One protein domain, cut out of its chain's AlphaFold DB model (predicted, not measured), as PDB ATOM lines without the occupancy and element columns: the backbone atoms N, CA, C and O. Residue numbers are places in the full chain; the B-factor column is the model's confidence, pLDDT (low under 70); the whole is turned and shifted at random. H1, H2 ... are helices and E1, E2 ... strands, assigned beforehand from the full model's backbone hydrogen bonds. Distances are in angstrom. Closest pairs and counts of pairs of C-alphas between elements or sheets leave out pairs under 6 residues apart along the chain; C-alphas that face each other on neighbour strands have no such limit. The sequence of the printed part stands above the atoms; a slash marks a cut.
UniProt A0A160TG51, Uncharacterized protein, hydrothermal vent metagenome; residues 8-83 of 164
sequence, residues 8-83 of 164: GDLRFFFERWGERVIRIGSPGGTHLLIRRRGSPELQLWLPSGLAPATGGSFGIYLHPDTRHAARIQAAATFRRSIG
ATOM      1  N   GLY A   8     -13.163  -2.411  26.453       56.72
ATOM      2  CA  GLY A   8     -14.256  -2.419  27.440       56.72
ATOM      3  C   GLY A   8     -15.680  -2.373  26.857       56.72
ATOM      4  O   GLY A   8     -16.640  -2.663  27.573       56.72
ATOM      5  N   ASP A   9     -15.828  -2.076  25.561       64.00
ATOM      6  CA  ASP A   9     -17.120  -2.085  24.856       64.00
ATOM      7  C   ASP A   9     -17.474  -3.472  24.298       64.00
ATOM      8  O   ASP A   9     -18.572  -3.676  23.771       64.00
ATOM      9  N   LEU A  10     -16.552  -4.440  24.390       71.50
ATOM     10  CA  LEU A  10     -16.758  -5.812  23.937       71.50
ATOM     11  C   LEU A  10     -17.662  -6.550  24.933       71.50
ATOM     12  O   LEU A  10     -17.211  -7.253  25.835       71.50
ATOM     13  N   ARG A  11     -18.967  -6.344  24.790       82.19
ATOM     14  CA  ARG A  11     -19.978  -6.991  25.623       82.19
ATOM     15  C   ARG A  11     -20.449  -8.298  24.998       82.19
ATOM     16  O   ARG A  11     -20.564  -8.404  23.775       82.19
ATOM     17  N   PHE A  12     -20.730  -9.289  25.838       86.12
ATOM     18  CA  PHE A  12     -21.216 -10.596  25.408       86.12
ATOM     19  C   PHE A  12     -22.682 -10.515  24.942       86.12
ATOM     20  O   PHE A  12     -23.610 -10.799  25.694       86.12
ATOM     21  N   PHE A  13     -22.879 -10.073  23.700       87.69
ATOM     22  CA  PHE A  13     -24.163 -10.027  22.989       87.69
ATOM     23  C   PHE A  13     -24.040 -10.821  21.691       87.69
ATOM     24  O   PHE A  13     -24.007 -10.256  20.593       87.69
ATOM     25  N   PHE A  14     -23.887 -12.137  21.818       86.12
ATOM     26  CA  PHE A  14     -23.591 -13.002  20.680       86.12
ATOM     27  C   PHE A  14     -24.713 -13.020  19.635       86.12
ATOM     28  O   PHE A  14     -24.451 -13.226  18.451       86.12
ATOM     29  N   GLU A  15     -25.944 -12.715  20.043       86.62
ATOM     30  CA  GLU A  15     -27.121 -12.557  19.189       86.62
ATOM     31  C   GLU A  15     -26.957 -11.428  18.165       86.62
ATOM     32  O   GLU A  15     -27.626 -11.427  17.139       86.62
ATOM     33  N   ARG A  16     -26.052 -10.473  18.422       86.19
ATOM     34  CA  ARG A  16     -25.770  -9.329  17.542       86.19
ATOM     35  C   ARG A  16     -24.536  -9.527  16.660       86.19
ATOM     36  O   ARG A  16     -24.182  -8.628  15.903       86.19
ATOM     37  N   TRP A  17     -23.838 -10.657  16.772       84.62
ATOM     38  CA  TRP A  17     -22.584 -10.901  16.045       84.62
ATOM     39  C   TRP A  17     -22.786 -11.476  14.636       84.62
ATOM     40  O   TRP A  17     -21.827 -11.597  13.869       84.62
ATOM     41  N   GLY A  18     -24.025 -11.800  14.268       85.69
ATOM     42  CA  GLY A  18     -24.398 -12.274  12.942       85.69
ATOM     43  C   GLY A  18     -25.895 -12.152  12.698       85.69
ATOM     44  O   GLY A  18     -26.640 -11.699  13.558       85.69
ATOM     45  N   GLU A  19     -26.326 -12.562  11.511       88.06
ATOM     46  CA  GLU A  19     -27.737 -12.514  11.103       88.06
ATOM     47  C   GLU A  19     -28.548 -13.638  11.749       88.06
ATOM     48  O   GLU A  19     -29.745 -13.505  11.990       88.06
ATOM     49  N   ARG A  20     -27.888 -14.766  12.023       90.31
ATOM     50  CA  ARG A  20     -28.503 -15.921  12.661       90.31
ATOM     51  C   ARG A  20     -27.518 -16.571  13.610       90.31
ATOM     52  O   ARG A  20     -26.375 -16.839  13.240       90.31
ATOM     53  N   VAL A  21     -28.000 -16.888  14.804       90.12
ATOM     54  CA  VAL A  21     -27.271 -17.688  15.784       90.12
ATOM     55  C   VAL A  21     -27.998 -19.006  15.995       90.12
ATOM     56  O   VAL A  21     -29.215 -19.034  16.163       90.12
ATOM     57  N   ILE A  22     -27.243 -20.098  15.997       92.44
ATOM     58  CA  ILE A  22     -27.724 -21.442  16.304       92.44
ATOM     59  C   ILE A  22     -26.992 -21.919  17.556       92.44
ATOM     60  O   ILE A  22     -25.766 -21.834  17.641       92.44
ATOM     61  N   ARG A  23     -27.753 -22.412  18.535       92.25
ATOM     62  CA  ARG A  23     -27.228 -23.004  19.768       92.25
ATOM     63  C   ARG A  23     -27.316 -24.515  19.653       92.25
ATOM     64  O   ARG A  23     -28.393 -25.041  19.387       92.25
ATOM     65  N   ILE A  24     -26.201 -25.194  19.872       93.50
ATOM     66  CA  ILE A  24     -26.125 -26.654  19.848       93.50
ATOM     67  C   ILE A  24     -25.670 -27.104  21.231       93.50
ATOM     68  O   ILE A  24     -24.535 -26.843  21.633       93.50
ATOM     69  N   GLY A  25     -26.579 -27.732  21.978       92.94
ATOM     70  CA  GLY A  25     -26.250 -28.339  23.265       92.94
ATOM     71  C   GLY A  25     -25.269 -29.492  23.075       92.94
ATOM     72  O   GLY A  25     -25.374 -30.256  22.115       92.94
ATOM     73  N   SER A  26     -24.281 -29.610  23.954       91.81
ATOM     74  CA  SER A  26     -23.306 -30.704  23.923       91.81
ATOM     75  C   SER A  26     -22.870 -31.062  25.344       91.81
ATOM     76  O   SER A  26     -23.001 -30.236  26.251       91.81
ATOM     77  N   PRO A  27     -22.347 -32.274  25.580       93.50
ATOM     78  CA  PRO A  27     -21.785 -32.619  26.879       93.50
ATOM     79  C   PRO A  27     -20.747 -31.578  27.323       93.50
ATOM     80  O   PRO A  27     -19.811 -31.268  26.589       93.50
ATOM     81  N   GLY A  28     -20.936 -31.010  28.515       91.56
ATOM     82  CA  GLY A  28     -20.021 -30.019  29.091       91.56
ATOM     83  C   GLY A  28     -20.202 -28.573  28.616       91.56
ATOM     84  O   GLY A  28     -19.379 -27.737  28.992       91.56
ATOM     85  N   GLY A  29     -21.237 -28.245  27.831       93.06
ATOM     86  CA  GLY A  29     -21.486 -26.859  27.421       93.06
ATOM     87  C   GLY A  29     -22.383 -26.677  26.196       93.06
ATOM     88  O   GLY A  29     -23.300 -27.448  25.919       93.06
ATOM     89  N   THR A  30     -22.170 -25.587  25.464       93.75
ATOM     90  CA  THR A  30     -22.949 -25.231  24.270       93.75
ATOM     91  C   THR A  30     -22.041 -24.688  23.179       93.75
ATOM     92  O   THR A  30     -21.228 -23.793  23.417       93.75
ATOM     93  N   HIS A  31     -22.224 -25.173  21.955       92.38
ATOM     94  CA  HIS A  31     -21.657 -24.531  20.778       92.38
ATOM     95  C   HIS A  31     -22.588 -23.427  20.277       92.38
ATOM     96  O   HIS A  31     -23.793 -23.633  20.120       92.38
ATOM     97  N   LEU A  32     -22.016 -22.262  19.989       91.50
ATOM     98  CA  LEU A  32     -22.667 -21.210  19.220       91.50
ATOM     99  C   LEU A  32     -22.145 -21.255  17.788       91.50
ATOM    100  O   LEU A  32     -20.937 -21.137  17.579       91.50
ATOM    101  N   LEU A  33     -23.048 -21.374  16.819       91.62
ATOM    102  CA  LEU A  33     -22.763 -21.150  15.404       91.62
ATOM    103  C   LEU A  33     -23.377 -19.819  14.986       91.62
ATOM    104  O   LEU A  33     -24.581 -19.611  15.135       91.62
ATOM    105  N   ILE A  34     -22.550 -18.910  14.481       90.00
ATOM    106  CA  ILE A  34     -22.941 -17.540  14.149       90.00
ATOM    107  C   ILE A  34     -22.761 -17.338  12.650       90.00
ATOM    108  O   ILE A  34     -21.638 -17.221  12.149       90.00
ATOM    109  N   ARG A  35     -23.887 -17.276  11.939       88.19
ATOM    110  CA  ARG A  35     -23.937 -17.082  10.491       88.19
ATOM    111  C   ARG A  35     -23.889 -15.611  10.137       88.19
ATOM    112  O   ARG A  35     -24.578 -14.778  10.729       88.19
ATOM    113  N   ARG A  36     -23.068 -15.306   9.139       84.12
ATOM    114  CA  ARG A  36     -22.790 -13.951   8.670       84.12
ATOM    115  C   ARG A  36     -22.802 -13.976   7.149       84.12
ATOM    116  O   ARG A  36     -22.128 -14.807   6.542       84.12
ATOM    117  N   ARG A  37     -23.573 -13.093   6.519       79.69
ATOM    118  CA  ARG A  37     -23.652 -13.050   5.059       79.69
ATOM    119  C   ARG A  37     -22.307 -12.672   4.457       79.69
ATOM    120  O   ARG A  37     -21.661 -11.725   4.896       79.69
ATOM    121  N   GLY A  38     -21.887 -13.438   3.451       74.12
ATOM    122  CA  GLY A  38     -20.626 -13.198   2.749       74.12
ATOM    123  C   GLY A  38     -19.405 -13.218   3.672       74.12
ATOM    124  O   GLY A  38     -18.454 -12.486   3.427       74.12
ATOM    125  N   SER A  39     -19.439 -13.983   4.766       76.19
ATOM    126  CA  SER A  39     -18.333 -14.146   5.716       76.19
ATOM    127  C   SER A  39     -18.304 -15.575   6.261       76.19
ATOM    128  O   SER A  39     -19.356 -16.210   6.329       76.19
ATOM    129  N   PRO A  40     -17.130 -16.096   6.667       74.62
ATOM    130  CA  PRO A  40     -17.054 -17.387   7.343       74.62
ATOM    131  C   PRO A  40     -17.941 -17.428   8.596       74.62
ATOM    132  O   PRO A  40     -18.024 -16.442   9.337       74.62
ATOM    133  N   GLU A  41     -18.585 -18.575   8.825       84.31
ATOM    134  CA  GLU A  41     -19.337 -18.848  10.054       84.31
ATOM    135  C   GLU A  41     -18.375 -18.852  11.251       84.31
ATOM    136  O   GLU A  41     -17.251 -19.352  11.160       84.31
ATOM    137  N   LEU A  42     -18.799 -18.270  12.375       86.12
ATOM    138  CA  LEU A  42     -18.029 -18.324  13.618       86.12
ATOM    139  C   LEU A  42     -18.576 -19.451  14.487       86.12
ATOM    140  O   LEU A  42     -19.775 -19.487  14.761       86.12
ATOM    141  N   GLN A  43     -17.690 -20.318  14.970       88.56
ATOM    142  CA  GLN A  43     -18.021 -21.343  15.954       88.56
ATOM    143  C   GLN A  43     -17.344 -21.016  17.285       88.56
ATOM    144  O   GLN A  43     -16.121 -20.897  17.356       88.56
ATOM    145  N   LEU A  44     -18.141 -20.888  18.346       88.75
ATOM    146  CA  LEU A  44     -17.660 -20.662  19.708       88.75
ATOM    147  C   LEU A  44     -18.098 -21.811  20.609       88.75
ATOM    148  O   LEU A  44     -19.218 -22.304  20.497       88.75
ATOM    149  N   TRP A  45     -17.218 -22.215  21.518       90.62
ATOM    150  CA  TRP A  45     -17.549 -23.136  22.597       90.62
ATOM    151  C   TRP A  45     -17.765 -22.351  23.885       90.62
ATOM    152  O   TRP A  45     -16.893 -21.584  24.291       90.62
ATOM    153  N   LEU A  46     -18.919 -22.550  24.516       90.88
ATOM    154  CA  LEU A  46     -19.248 -22.021  25.832       90.88
ATOM    155  C   LEU A  46     -19.288 -23.186  26.822       90.88
ATOM    156  O   LEU A  46     -20.278 -23.923  26.834       90.88
ATOM    157  N   PRO A  47     -18.241 -23.377  27.638       90.00
ATOM    158  CA  PRO A  47     -18.255 -24.410  28.659       90.00
ATOM    159  C   PRO A  47     -19.367 -24.157  29.684       90.00
ATOM    160  O   PRO A  47     -19.662 -23.008  30.035       90.00
ATOM    161  N   SER A  48     -19.960 -25.231  30.200       89.62
ATOM    162  CA  SER A  48     -20.926 -25.166  31.296       89.62
ATOM    163  C   SER A  48     -20.331 -24.431  32.498       89.62
ATOM    164  O   SER A  48     -19.194 -24.682  32.889       89.62
ATOM    165  N   GLY A  49     -21.097 -23.502  33.074       87.31
ATOM    166  CA  GLY A  49     -20.662 -22.691  34.217       87.31
ATOM    167  C   GLY A  49     -19.682 -21.556  33.886       87.31
ATOM    168  O   GLY A  49     -19.406 -20.741  34.757       87.31
ATOM    169  N   LEU A  50     -19.196 -21.459  32.641       86.25
ATOM    170  CA  LEU A  50     -18.287 -20.395  32.182       86.25
ATOM    171  C   LEU A  50     -18.903 -19.497  31.100       86.25
ATOM    172  O   LEU A  50     -18.213 -18.653  30.527       86.25
ATOM    173  N   ALA A  51     -20.191 -19.672  30.800       82.88
ATOM    174  CA  ALA A  51     -20.905 -18.781  29.898       82.88
ATOM    175  C   ALA A  51     -20.955 -17.365  30.507       82.88
ATOM    176  O   ALA A  51     -21.457 -17.211  31.625       82.88
ATOM    177  N   PRO A  52     -20.464 -16.326  29.806       85.31
ATOM    178  CA  PRO A  52     -20.568 -14.963  30.302       85.31
ATOM    179  C   PRO A  52     -22.036 -14.549  30.425       85.31
ATOM    180  O   PRO A  52     -22.869 -14.924  29.596       85.31
ATOM    181  N   ALA A  53     -22.347 -13.729  31.429       86.06
ATOM    182  CA  ALA A  53     -23.647 -13.077  31.497       86.06
ATOM    183  C   ALA A  53     -23.868 -12.223  30.238       86.06
ATOM    184  O   ALA A  53     -22.932 -11.594  29.735       86.06
ATOM    185  N   THR A  54     -25.103 -12.174  29.741       85.19
ATOM    186  CA  THR A  54     -25.460 -11.314  28.607       85.19
ATOM    187  C   THR A  54     -25.085  -9.865  28.914       85.19
ATOM    188  O   THR A  54     -25.424  -9.328  29.964       85.19
ATOM    189  N   GLY A  55     -24.340  -9.231  28.010       84.25
ATOM    190  CA  GLY A  55     -23.818  -7.876  28.201       84.25
ATOM    191  C   GLY A  55     -22.607  -7.759  29.138       84.25
ATOM    192  O   GLY A  55     -22.046  -6.670  29.292       84.25
ATOM    193  N   GLY A  56     -22.164  -8.861  29.741       85.94
ATOM    194  CA  GLY A  56     -20.967  -8.929  30.570       85.94
ATOM    195  C   GLY A  56     -19.672  -8.831  29.761       85.94
ATOM    196  O   GLY A  56     -19.661  -8.961  28.533       85.94
ATOM    197  N   SER A  57     -18.567  -8.591  30.466       83.31
ATOM    198  CA  SER A  57     -17.222  -8.755  29.912       83.31
ATOM    199  C   SER A  57     -16.918 -10.232  29.684       83.31
ATOM    200  O   SER A  57     -17.347 -11.084  30.464       83.31
ATOM    201  N   PHE A  58     -16.127 -10.536  28.662       84.88
ATOM    202  CA  PHE A  58     -15.667 -11.895  28.401       84.88
ATOM    203  C   PHE A  58     -14.225 -11.905  27.892       84.88
ATOM    204  O   PHE A  58     -13.732 -10.913  27.356       84.88
ATOM    205  N   GLY A  59     -13.560 -13.046  28.058       83.25
ATOM    206  CA  GLY A  59     -12.245 -13.331  27.494       83.25
ATOM    207  C   GLY A  59     -12.303 -14.547  26.574       83.25
ATOM    208  O   GLY A  59     -13.235 -15.347  26.643       83.25
ATOM    209  N   ILE A  60     -11.300 -14.691  25.709       84.31
ATOM    210  CA  ILE A  60     -11.135 -15.881  24.870       84.31
ATOM    211  C   ILE A  60      -9.984 -16.691  25.449       84.31
ATOM    212  O   ILE A  60      -8.847 -16.225  25.480       84.31
ATOM    213  N   TYR A  61     -10.280 -17.908  25.889       86.06
ATOM    214  CA  TYR A  61      -9.255 -18.852  26.306       86.06
ATOM    215  C   TYR A  61      -8.658 -19.556  25.083       86.06
ATOM    216  O   TYR A  61      -9.381 -20.152  24.282       86.06
ATOM    217  N   LEU A  62      -7.332 -19.503  24.945       86.19
ATOM    218  CA  LEU A  62      -6.592 -20.210  23.901       86.19
ATOM    219  C   LEU A  62      -5.721 -21.277  24.555       86.19
ATOM    220  O   LEU A  62      -4.722 -20.957  25.194       86.19
ATOM    221  N   HIS A  63      -6.081 -22.546  24.366       84.12
ATOM    222  CA  HIS A  63      -5.271 -23.648  24.872       84.12
ATOM    223  C   HIS A  63      -3.863 -23.612  24.234       84.12
ATOM    224  O   HIS A  63      -3.759 -23.473  23.006       84.12
ATOM    225  N   PRO A  64      -2.781 -23.739  25.021       86.56
ATOM    226  CA  PRO A  64      -1.428 -23.899  24.497       86.56
ATOM    227  C   PRO A  64      -1.235 -25.349  24.035       86.56
ATOM    228  O   PRO A  64      -0.928 -26.234  24.825       86.56
ATOM    229  N   ASP A  65      -1.522 -25.624  22.767       88.06
ATOM    230  CA  ASP A  65      -1.311 -26.925  22.123       88.06
ATOM    231  C   ASP A  65      -0.530 -26.757  20.807       88.06
ATOM    232  O   ASP A  65      -0.148 -25.650  20.420       88.06
ATOM    233  N   THR A  66      -0.314 -27.844  20.064       86.94
ATOM    234  CA  THR A  66       0.333 -27.796  18.737       86.94
ATOM    235  C   THR A  66      -0.427 -26.938  17.716       86.94
ATOM    236  O   THR A  66       0.109 -26.609  16.659       86.94
ATOM    237  N   ARG A  67      -1.667 -26.533  18.022       84.88
ATOM    238  CA  ARG A  67      -2.513 -25.652  17.210       84.88
ATOM    239  C   ARG A  67      -2.592 -24.234  17.781       84.88
ATOM    240  O   ARG A  67      -3.405 -23.442  17.307       84.88
ATOM    241  N   HIS A  68      -1.753 -23.865  18.747       85.81
ATOM    242  CA  HIS A  68      -1.836 -22.565  19.412       85.81
ATOM    243  C   HIS A  68      -1.756 -21.380  18.433       85.81
ATOM    244  O   HIS A  68      -2.598 -20.484  18.479       85.81
ATOM    245  N   ALA A  69      -0.828 -21.413  17.470       86.94
ATOM    246  CA  ALA A  69      -0.707 -20.369  16.445       86.94
ATOM    247  C   ALA A  69      -1.989 -20.217  15.603       86.94
ATOM    248  O   ALA A  69      -2.440 -19.105  15.325       86.94
ATOM    249  N   ALA A  70      -2.624 -21.337  15.252       84.75
ATOM    250  CA  ALA A  70      -3.903 -21.345  14.555       84.75
ATOM    251  C   ALA A  70      -5.029 -20.746  15.408       84.75
ATOM    252  O   ALA A  70      -5.840 -19.969  14.905       84.75
ATOM    253  N   ARG A  71      -5.057 -21.059  16.708       86.00
ATOM    254  CA  ARG A  71      -6.025 -20.502  17.664       86.00
ATOM    255  C   ARG A  71      -5.849 -18.992  17.834       86.00
ATOM    256  O   ARG A  71      -6.850 -18.283  17.867       86.00
ATOM    257  N   ILE A  72      -4.613 -18.488  17.857       88.69
ATOM    258  CA  ILE A  72      -4.328 -17.042  17.858       88.69
ATOM    259  C   ILE A  72      -4.896 -16.383  16.595       88.69
ATOM    260  O   ILE A  72      -5.608 -15.382  16.691       88.69
ATOM    261  N   GLN A  73      -4.635 -16.950  15.413       86.44
ATOM    262  CA  GLN A  73      -5.159 -16.415  14.149       86.44
ATOM    263  C   GLN A  73      -6.694 -16.446  14.096       86.44
ATOM    264  O   GLN A  73      -7.326 -15.485  13.644       86.44
ATOM    265  N   ALA A  74      -7.308 -17.514  14.612       84.50
ATOM    266  CA  ALA A  74      -8.755 -17.623  14.742       84.50
ATOM    267  C   ALA A  74      -9.319 -16.558  15.697       84.50
ATOM    268  O   ALA A  74     -10.287 -15.886  15.349       84.50
ATOM    269  N   ALA A  75      -8.682 -16.324  16.849       86.75
ATOM    270  CA  ALA A  75      -9.090 -15.297  17.809       86.75
ATOM    271  C   ALA A  75      -8.962 -13.875  17.237       86.75
ATOM    272  O   ALA A  75      -9.868 -13.053  17.394       86.75
ATOM    273  N   ALA A  76      -7.878 -13.586  16.512       85.75
ATOM    274  CA  ALA A  76      -7.697 -12.312  15.817       85.75
ATOM    275  C   ALA A  76      -8.762 -12.102  14.725       85.75
ATOM    276  O   ALA A  76      -9.329 -11.015  14.588       85.75
ATOM    277  N   THR A  77      -9.079 -13.154  13.969       84.56
ATOM    278  CA  THR A  77     -10.138 -13.134  12.950       84.56
ATOM    279  C   THR A  77     -11.518 -12.964  13.575       84.56
ATOM    280  O   THR A  77     -12.313 -12.166  13.073       84.56
ATOM    281  N   PHE A  78     -11.789 -13.631  14.696       85.81
ATOM    282  CA  PHE A  78     -13.016 -13.477  15.471       85.81
ATOM    283  C   PHE A  78     -13.189 -12.036  15.953       85.81
ATOM    284  O   PHE A  78     -14.220 -11.426  15.681       85.81
ATOM    285  N   ARG A  79     -12.158 -11.445  16.573       84.69
ATOM    286  CA  ARG A  79     -12.183 -10.053  17.051       84.69
ATOM    287  C   ARG A  79     -12.574  -9.078  15.932       84.69
ATOM    288  O   ARG A  79     -13.482  -8.269  16.105       84.69
ATOM    289  N   ARG A  80     -11.942  -9.201  14.761       83.75
ATOM    290  CA  ARG A  80     -12.277  -8.392  13.573       83.75
ATOM    291  C   ARG A  80     -13.688  -8.671  13.053       83.75
ATOM    292  O   ARG A  80     -14.378  -7.755  12.619       83.75
ATOM    293  N   SER A  81     -14.135  -9.922  13.132       82.38
ATOM    294  CA  SER A  81     -15.472 -10.351  12.704       82.38
ATOM    295  C   SER A  81     -16.596  -9.750  13.544       82.38
ATOM    296  O   SER A  81     -17.654  -9.447  13.004       82.38
ATOM    297  N   ILE A  82     -16.371  -9.502  14.832       81.12
ATOM    298  CA  ILE A  82     -17.360  -8.855  15.710       81.12
ATOM    299  C   ILE A  82     -17.202  -7.325  15.775       81.12
ATOM    300  O   ILE A  82     -17.747  -6.676  16.663       81.12
ATOM    301  N   GLY A  83     -16.480  -6.735  14.814       78.56
ATOM    302  CA  GLY A  83     -16.396  -5.283  14.625       78.56
ATOM    303  C   GLY A  83     -15.233  -4.593  15.338       78.56
ATOM    304  O   GLY A  83     -15.261  -3.374  15.479       78.56
TER     305      GLY A  83
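Overview. This is residues 8 to 83 of the 164 residues of an uncharacterized protein of hydrothermal vent metagenome (UniProt A0A160TG51). What is seen? Antiparallel strands E1, E2, E3 make a wall in that order, and helix H1 reaches out past E3. How big? Under half of the 76 printed residues are in named elements, mixed in class. The whole is compact, with radius of gyration of the C-alphas 12.6 A and spans of 33, 30 and 27 A.

Arrangement. Do strands pair? E1, residues 20 to 26, E2, 29 to 35, and E3, 42 to 47, form a meander, antiparallel neighbours in a row. N 22 and O 33, and N 32 and O 44, are 2.8 A apart, within hydrogen-bond range. Where is the helix? H1, residues 68 to 81, only grazes the sheet; the closest C-alphas of E3 and H1, Leu 42 and Phe 78, are 7.2 A apart. Every O i to N i+4 pair in H1 is within range.

Along the chain. Where does E1 begin? C-alpha 20 is at (-28.503, -15.921, 12.661). Where does H1 end? C-alpha 81 is at (-15.472, -10.351, 12.704).

Size, cuts and confidence. Any cut? The printed part has no cut. Any long link? E3 to H1, 20 residues, is long. Low confidence? Residues 8 to 9 are under 70.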